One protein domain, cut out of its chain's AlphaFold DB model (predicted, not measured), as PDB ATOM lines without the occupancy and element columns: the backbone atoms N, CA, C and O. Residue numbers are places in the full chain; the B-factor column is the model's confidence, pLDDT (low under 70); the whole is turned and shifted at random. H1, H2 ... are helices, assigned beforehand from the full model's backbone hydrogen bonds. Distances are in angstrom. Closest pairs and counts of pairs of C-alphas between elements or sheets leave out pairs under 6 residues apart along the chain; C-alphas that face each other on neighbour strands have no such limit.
ATOM      1  N   LYS A 153      14.484 -17.390  46.224       75.31
ATOM      2  CA  LYS A 153      15.269 -18.008  47.299       75.31
ATOM      3  C   LYS A 153      14.823 -17.464  48.656       75.31
ATOM      4  O   LYS A 153      14.885 -16.260  48.897       75.31
ATOM      5  N   ASN A 154      14.444 -18.365  49.555       73.12
ATOM      6  CA  ASN A 154      14.029 -18.053  50.922       73.12
ATOM      7  C   ASN A 154      15.235 -18.007  51.874       73.12
ATOM      8  O   ASN A 154      15.383 -18.874  52.726       73.12
ATOM      9  N   THR A 155      16.131 -17.034  51.700       79.25
ATOM     10  CA  THR A 155      17.204 -16.784  52.682       79.25
ATOM     11  C   THR A 155      16.642 -16.091  53.925       79.25
ATOM     12  O   THR A 155      15.643 -15.385  53.818       79.25
ATOM     13  N   ASP A 156      17.295 -16.210  55.084       81.56
ATOM     14  CA  ASP A 156      16.833 -15.574  56.335       81.56
ATOM     15  C   ASP A 156      16.618 -14.059  56.181       81.56
ATOM     16  O   ASP A 156      15.620 -13.509  56.649       81.56
ATOM     17  N   ALA A 157      17.494 -13.382  55.432       79.19
ATOM     18  CA  ALA A 157      17.343 -11.965  55.103       79.19
ATOM     19  C   ALA A 157      16.105 -11.687  54.223       79.19
ATOM     20  O   ALA A 157      15.377 -10.719  54.453       79.19
ATOM     21  N   ARG A 158      15.829 -12.546  53.229       74.12
ATOM     22  CA  ARG A 158      14.641 -12.442  52.361       74.12
ATOM     23  C   ARG A 158      13.359 -12.732  53.141       74.12
ATOM     24  O   ARG A 158      12.376 -12.021  52.966       74.12
ATOM     25  N   LEU A 159      13.377 -13.740  54.010       74.62
ATOM     26  CA  LEU A 159      12.257 -14.114  54.871       74.62
ATOM     27  C   LEU A 159      11.941 -13.008  55.880       74.62
ATOM     28  O   LEU A 159      10.779 -12.651  56.038       74.62
ATOM     29  N   THR A 160      12.966 -12.396  56.478       80.00
ATOM     30  CA  THR A 160      12.798 -11.243  57.377       80.00
ATOM     31  C   THR A 160      12.152 -10.063  56.657       80.00
ATOM     32  O   THR A 160      11.230  -9.451  57.187       80.00
ATOM     33  N   LYS A 161      12.558  -9.791  55.410       76.88
ATOM     34  CA  LYS A 161      11.906  -8.777  54.572       76.88
ATOM     35  C   LYS A 161      10.454  -9.151  54.238       76.88
ATOM     36  O   LYS A 161       9.580  -8.292  54.294       76.88
ATOM     37  N   HIS A 162      10.181 -10.422  53.946       74.69
ATOM     38  CA  HIS A 162       8.826 -10.897  53.655       74.69
ATOM     39  C   HIS A 162       7.886 -10.872  54.863       74.69
ATOM     40  O   HIS A 162       6.689 -10.736  54.658       74.69
ATOM     41  N   MET A 163       8.383 -10.924  56.103       76.75
ATOM     42  CA  MET A 163       7.527 -10.750  57.287       76.75
ATOM     43  C   MET A 163       6.862  -9.364  57.348       76.75
ATOM     44  O   MET A 163       5.829  -9.215  57.992       76.75
ATOM     45  N   SER A 164       7.430  -8.365  56.663       78.94
ATOM     46  CA  SER A 164       6.839  -7.027  56.500       78.94
ATOM     47  C   SER A 164       6.089  -6.823  55.176       78.94
ATOM     48  O   SER A 164       5.492  -5.770  54.970       78.94
ATOM     49  N   ASP A 165       6.130  -7.805  54.272       74.69
ATOM     50  CA  ASP A 165       5.451  -7.752  52.979       74.69
ATOM     51  C   ASP A 165       4.026  -8.307  53.145       74.69
ATOM     52  O   ASP A 165       3.874  -9.468  53.527       74.69
ATOM     53  N   PRO A 166       2.970  -7.521  52.870       79.12
ATOM     54  CA  PRO A 166       1.596  -7.994  53.020       79.12
ATOM     55  C   PRO A 166       1.208  -9.052  51.974       79.12
ATOM     56  O   PRO A 166       0.139  -9.653  52.081       79.12
ATOM     57  N   HIS A 167       2.036  -9.287  50.952       79.00
ATOM     58  CA  HIS A 167       1.722 -10.219  49.877       79.00
ATOM     59  C   HIS A 167       2.252 -11.641  50.139       79.00
ATOM     60  O   HIS A 167       3.344 -11.813  50.688       79.00
ATOM     61  N   PRO A 168       1.568 -12.688  49.631       76.25
ATOM     62  CA  PRO A 168       2.053 -14.059  49.736       76.25
ATOM     63  C   PRO A 168       3.430 -14.248  49.071       76.25
ATOM     64  O   PRO A 168       3.674 -13.679  48.001       76.25
ATOM     65  N   PRO A 169       4.317 -15.090  49.634       79.94
ATOM     66  CA  PRO A 169       5.562 -15.493  48.982       79.94
ATOM     67  C   PRO A 169       5.332 -16.082  47.583       79.94
ATOM     68  O   PRO A 169       4.313 -16.734  47.345       79.94
ATOM     69  N   GLY A 170       6.311 -15.931  46.682       79.62
ATOM     70  CA  GLY A 170       6.190 -16.307  45.262       79.62
ATOM     71  C   GLY A 170       5.640 -17.717  45.018       79.62
ATOM     72  O   GLY A 170       4.728 -17.885  44.214       79.62
ATOM     73  N   ARG A 171       6.072 -18.718  45.804       83.25
ATOM     74  CA  ARG A 171       5.554 -20.100  45.704       83.25
ATOM     75  C   ARG A 171       4.027 -20.186  45.828       83.25
ATOM     76  O   ARG A 171       3.398 -20.967  45.128       83.25
ATOM     77  N   PHE A 172       3.432 -19.390  46.715       85.56
ATOM     78  CA  PHE A 172       1.992 -19.405  46.960       85.56
ATOM     79  C   PHE A 172       1.231 -18.607  45.904       85.56
ATOM     80  O   PHE A 172       0.095 -18.959  45.600       85.56
ATOM     81  N   ARG A 173       1.863 -17.586  45.307       85.19
ATOM     82  CA  ARG A 173       1.302 -16.861  44.158       85.19
ATOM     83  C   ARG A 173       1.158 -17.777  42.946       85.19
ATOM     84  O   ARG A 173       0.123 -17.753  42.296       85.19
ATOM     85  N   VAL A 174       2.149 -18.636  42.701       88.25
ATOM     86  CA  VAL A 174       2.086 -19.639  41.627       88.25
ATOM     87  C   VAL A 174       1.039 -20.697  41.940       88.25
ATOM     88  O   VAL A 174       0.098 -20.884  41.177       88.25
ATOM     89  N   ILE A 175       1.177 -21.376  43.084       89.62
ATOM     90  CA  ILE A 175       0.319 -22.517  43.422       89.62
ATOM     91  C   ILE A 175      -1.153 -22.104  43.478       89.62
ATOM     92  O   ILE A 175      -1.989 -22.802  42.912       89.62
ATOM     93  N   GLY A 176      -1.470 -20.974  44.114       87.62
ATOM     94  CA  GLY A 176      -2.850 -20.511  44.236       87.62
ATOM     95  C   GLY A 176      -3.500 -20.241  42.880       87.62
ATOM     96  O   GLY A 176      -4.646 -20.621  42.667       87.62
ATOM     97  N   VAL A 177      -2.771 -19.646  41.932       87.88
ATOM     98  CA  VAL A 177      -3.286 -19.415  40.574       87.88
ATOM     99  C   VAL A 177      -3.473 -20.741  39.832       87.88
ATOM    100  O   VAL A 177      -4.546 -20.989  39.282       87.88
ATOM    101  N   LEU A 178      -2.475 -21.629  39.865       90.19
ATOM    102  CA  LEU A 178      -2.513 -22.894  39.125       90.19
ATOM    103  C   LEU A 178      -3.575 -23.871  39.655       90.19
ATOM    104  O   LEU A 178      -4.251 -24.519  38.860       90.19
ATOM    105  N   GLN A 179      -3.804 -23.923  40.972       91.19
ATOM    106  CA  GLN A 179      -4.872 -24.729  41.584       91.19
ATOM    107  C   GLN A 179      -6.266 -24.377  41.047       91.19
ATOM    108  O   GLN A 179      -7.129 -25.250  40.898       91.19
ATOM    109  N   ASN A 180      -6.483 -23.097  40.745       88.56
ATOM    110  CA  ASN A 180      -7.762 -22.570  40.284       88.56
ATOM    111  C   ASN A 180      -7.913 -22.593  38.756       88.56
ATOM    112  O   ASN A 180      -8.996 -22.316  38.253       88.56
ATOM    113  N   ASN A 181      -6.875 -22.992  38.016       88.75
ATOM    114  CA  ASN A 181      -6.887 -23.046  36.561       88.75
ATOM    115  C   ASN A 181      -7.165 -24.485  36.066       88.75
ATOM    116  O   ASN A 181      -6.410 -25.419  36.336       88.75
ATOM    117  N   ALA A 182      -8.284 -24.691  35.365       87.56
ATOM    118  CA  ALA A 182      -8.656 -26.005  34.829       87.56
ATOM    119  C   ALA A 182      -7.821 -26.420  33.602       87.56
ATOM    120  O   ALA A 182      -7.549 -27.607  33.430       87.56
ATOM    121  N   GLU A 183      -7.385 -25.458  32.785       86.62
ATOM    122  CA  GLU A 183      -6.509 -25.693  31.630       86.62
ATOM    123  C   GLU A 183      -5.151 -26.247  32.087       86.62
ATOM    124  O   GLU A 183      -4.686 -27.254  31.559       86.62
ATOM    125  N   PHE A 184      -4.566 -25.665  33.143       89.81
ATOM    126  CA  PHE A 184      -3.338 -26.163  33.769       89.81
ATOM    127  C   PHE A 184      -3.470 -27.624  34.207       89.81
ATOM    128  O   PHE A 184      -2.624 -28.461  33.890       89.81
ATOM    129  N   ALA A 185      -4.553 -27.941  34.922       91.38
ATOM    130  CA  ALA A 185      -4.782 -29.286  35.425       91.38
ATOM    131  C   ALA A 185      -4.907 -30.318  34.295       91.38
ATOM    132  O   ALA A 185      -4.448 -31.447  34.462       91.38
ATOM    133  N   ARG A 186      -5.486 -29.945  33.144       87.56
ATOM    134  CA  ARG A 186      -5.536 -30.819  31.964       87.56
ATOM    135  C   ARG A 186      -4.169 -30.997  31.322       87.56
ATOM    136  O   ARG A 186      -3.777 -32.134  31.077       87.56
ATOM    137  N   GLU A 187      -3.456 -29.898  31.095       87.56
ATOM    138  CA  GLU A 187      -2.151 -29.897  30.425       87.56
ATOM    139  C   GLU A 187      -1.124 -30.750  31.189       87.56
ATOM    140  O   GLU A 187      -0.402 -31.548  30.596       87.56
ATOM    141  N   PHE A 188      -1.109 -30.648  32.521       89.00
ATOM    142  CA  PHE A 188      -0.216 -31.423  33.396       89.00
ATOM    143  C   PHE A 188      -0.841 -32.722  33.910       89.00
ATOM    144  O   PHE A 188      -0.255 -33.380  34.769       89.00
ATOM    145  N   GLN A 189      -2.031 -33.086  33.421       91.12
ATOM    146  CA  GLN A 189      -2.748 -34.309  33.798       91.12
ATOM    147  C   GLN A 189      -2.869 -34.484  35.325       91.12
ATOM    148  O   GLN A 189      -2.720 -35.579  35.871       91.12
ATOM    149  N   CYS A 190      -3.128 -33.385  36.035       92.88
ATOM    150  CA  CYS A 190      -3.252 -33.375  37.487       92.88
ATOM    151  C   CYS A 190      -4.497 -34.175  37.916       92.88
ATOM    152  O   CYS A 190      -5.610 -33.815  37.511       92.88
ATOM    153  N   PRO A 191      -4.366 -35.207  38.777       94.88
ATOM    154  CA  PRO A 191      -5.508 -36.002  39.224       94.88
ATOM    155  C   PRO A 191      -6.577 -35.139  39.896       94.88
ATOM    156  O   PRO A 191      -6.245 -34.181  40.599       94.88
ATOM    157  N   THR A 192      -7.851 -35.482  39.714       91.88
ATOM    158  CA  THR A 192      -8.955 -34.838  40.441       91.88
ATOM    159  C   THR A 192      -8.725 -34.941  41.949       91.88
ATOM    160  O   THR A 192      -8.242 -35.965  42.430       91.88
ATOM    161  N   ASP A 193      -9.029 -33.868  42.681       91.94
ATOM    162  CA  ASP A 193      -8.806 -33.730  44.130       91.94
ATOM    163  C   ASP A 193      -7.341 -33.772  44.584       91.94
ATOM    164  O   ASP A 193      -7.048 -33.803  45.782       91.94
ATOM    165  N   SER A 194      -6.392 -33.710  43.648       93.44
ATOM    166  CA  SER A 194      -4.983 -33.536  43.990       93.44
ATOM    167  C   SER A 194      -4.692 -32.115  44.468       93.44
ATOM    168  O   SER A 194      -5.454 -31.176  44.232       93.44
ATOM    169  N   TYR A 195      -3.525 -31.937  45.092       91.69
ATOM    170  CA  TYR A 195      -3.075 -30.631  45.569       91.69
ATOM    171  C   TYR A 195      -3.140 -29.549  44.486       91.69
ATOM    172  O   TYR A 195      -3.546 -28.441  44.792       91.69
ATOM    173  N   LEU A 196      -2.782 -29.850  43.235       92.00
ATOM    174  CA  LEU A 196      -2.798 -28.886  42.129       92.00
ATOM    175  C   LEU A 196      -4.096 -28.900  41.301       92.00
ATOM    176  O   LEU A 196      -4.238 -28.107  40.375       92.00
ATOM    177  N   ASN A 197      -5.057 -29.762  41.639       94.56
ATOM    178  CA  ASN A 197      -6.368 -29.810  40.997       94.56
ATOM    179  C   ASN A 197      -7.488 -30.137  42.011       94.56
ATOM    180  O   ASN A 197      -8.122 -31.191  41.917       94.56
ATOM    181  N   PRO A 198      -7.733 -29.254  42.999       92.62
ATOM    182  CA  PRO A 198      -8.809 -29.447  43.966       92.62
ATOM    183  C   PRO A 198     -10.186 -29.319  43.295       92.62
ATOM    184  O   PRO A 198     -10.368 -28.472  42.418       92.62
ATOM    185  N   SER A 199     -11.185 -30.089  43.750       88.56
ATOM    186  CA  SER A 199     -12.565 -29.962  43.243       88.56
ATOM    187  C   SER A 199     -13.201 -28.602  43.534       88.56
ATOM    188  O   SER A 199     -14.024 -28.120  42.758       88.56
ATOM    189  N   LYS A 200     -12.826 -27.954  44.644       89.00
ATOM    190  CA  LYS A 200     -13.296 -26.605  44.979       89.00
ATOM    191  C   LYS A 200     -12.294 -25.567  44.474       89.00
ATOM    192  O   LYS A 200     -11.308 -25.288  45.153       89.00
ATOM    193  N   LYS A 201     -12.575 -24.989  43.305       85.31
ATOM    194  CA  LYS A 201     -11.800 -23.888  42.719       85.31
ATOM    195  C   LYS A 201     -12.434 -22.537  43.071       85.31
ATOM    196  O   LYS A 201     -13.652 -22.409  43.145       85.31
ATOM    197  N   CYS A 202     -11.593 -21.547  43.325       80.81
ATOM    198  CA  CYS A 202     -11.934 -20.144  43.495       80.81
ATOM    199  C   CYS A 202     -11.721 -19.437  42.152       80.81
ATOM    200  O   CYS A 202     -10.583 -19.175  41.761       80.81
ATOM    201  N   LEU A 203     -12.811 -19.170  41.438       71.12
ATOM    202  CA  LEU A 203     -12.794 -18.382  40.211       71.12
ATOM    203  C   LEU A 203     -12.988 -16.920  40.612       71.12
ATOM    204  O   LEU A 203     -14.016 -16.559  41.176       71.12
ATOM    205  N   LEU A 204     -11.949 -16.108  40.417       61.06
ATOM    206  CA  LEU A 204     -11.980 -14.691  40.792       61.06
ATOM    207  C   LEU A 204     -12.779 -13.842  39.794       61.06
ATOM    208  O   LEU A 204     -13.284 -12.793  40.184       61.06
ATOM    209  N   TRP A 205     -12.903 -14.298  38.545       57.81
ATOM    210  CA  TRP A 205     -13.563 -13.569  37.467       57.81
ATOM    211  C   TRP A 205     -14.344 -14.558  36.588       57.81
ATOM    212  O   TRP A 205     -13.740 -15.343  35.855       57.81
ATOM    213  N   GLU A 206     -15.670 -14.519  36.714       39.62
ATOM    214  CA  GLU A 206     -16.677 -15.009  35.760       39.62
ATOM    215  C   GLU A 206     -17.607 -13.842  35.409       39.62
ATOM    216  O   GLU A 206     -17.869 -13.015  36.318       39.62
TER     217      GLU A 206
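This is residues 153 to 206 of the 206 residues of an uncharacterized protein of Aphanomyces astaci (UniProt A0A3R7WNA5). A single helix, H2, makes the middle of a loose, dumbbell-like chain: H1 lies beyond its first end, and at its last end H3 turns off at a corner, where the long unnamed stretch 188 to 206 loops back. The printed part has 54 residues, with three named helices in the order H1, H2, H3 and no named strand; the class is all helix, with 24 residues in named elements, under half. It is loose, with a radius of gyration of the C-alphas of 14.2 A, and elongated, spanning 37 by 24 by 15 A.

H2, residues 170 to 180, and H3, residues 182 to 187, only just touch, with 3 pairs of C-alphas within 8 A, and only at the corner by their tight link. Their closest C-alphas, of Leu 178 and Phe 184, are 6.3 A apart; their lines are about perpendicular, at 82 degrees. H1, residues 156 to 162, is apart from H2 and H3. Every O i to N i+4 pair is within hydrogen-bond range in H1 and H3, and 6 of 7 in H2.

H2 measures 16.1 A from C-alpha 170 at (6.190, -16.307, 45.262) to C-alpha 180. H1, 9.7 A, begins at C-alpha 156 (16.833, -15.574, 56.335); H3, 8.8 A, ends at C-alpha 187 (-2.151, -29.897, 30.425).

The farthest C-alphas, of Asp 156 and Glu 206, are 39.3 A apart. The printed part has no cut, and no link between helices is long. Mean pLDDT of the printed part is 82.9; residues 204 to 206 are under 70.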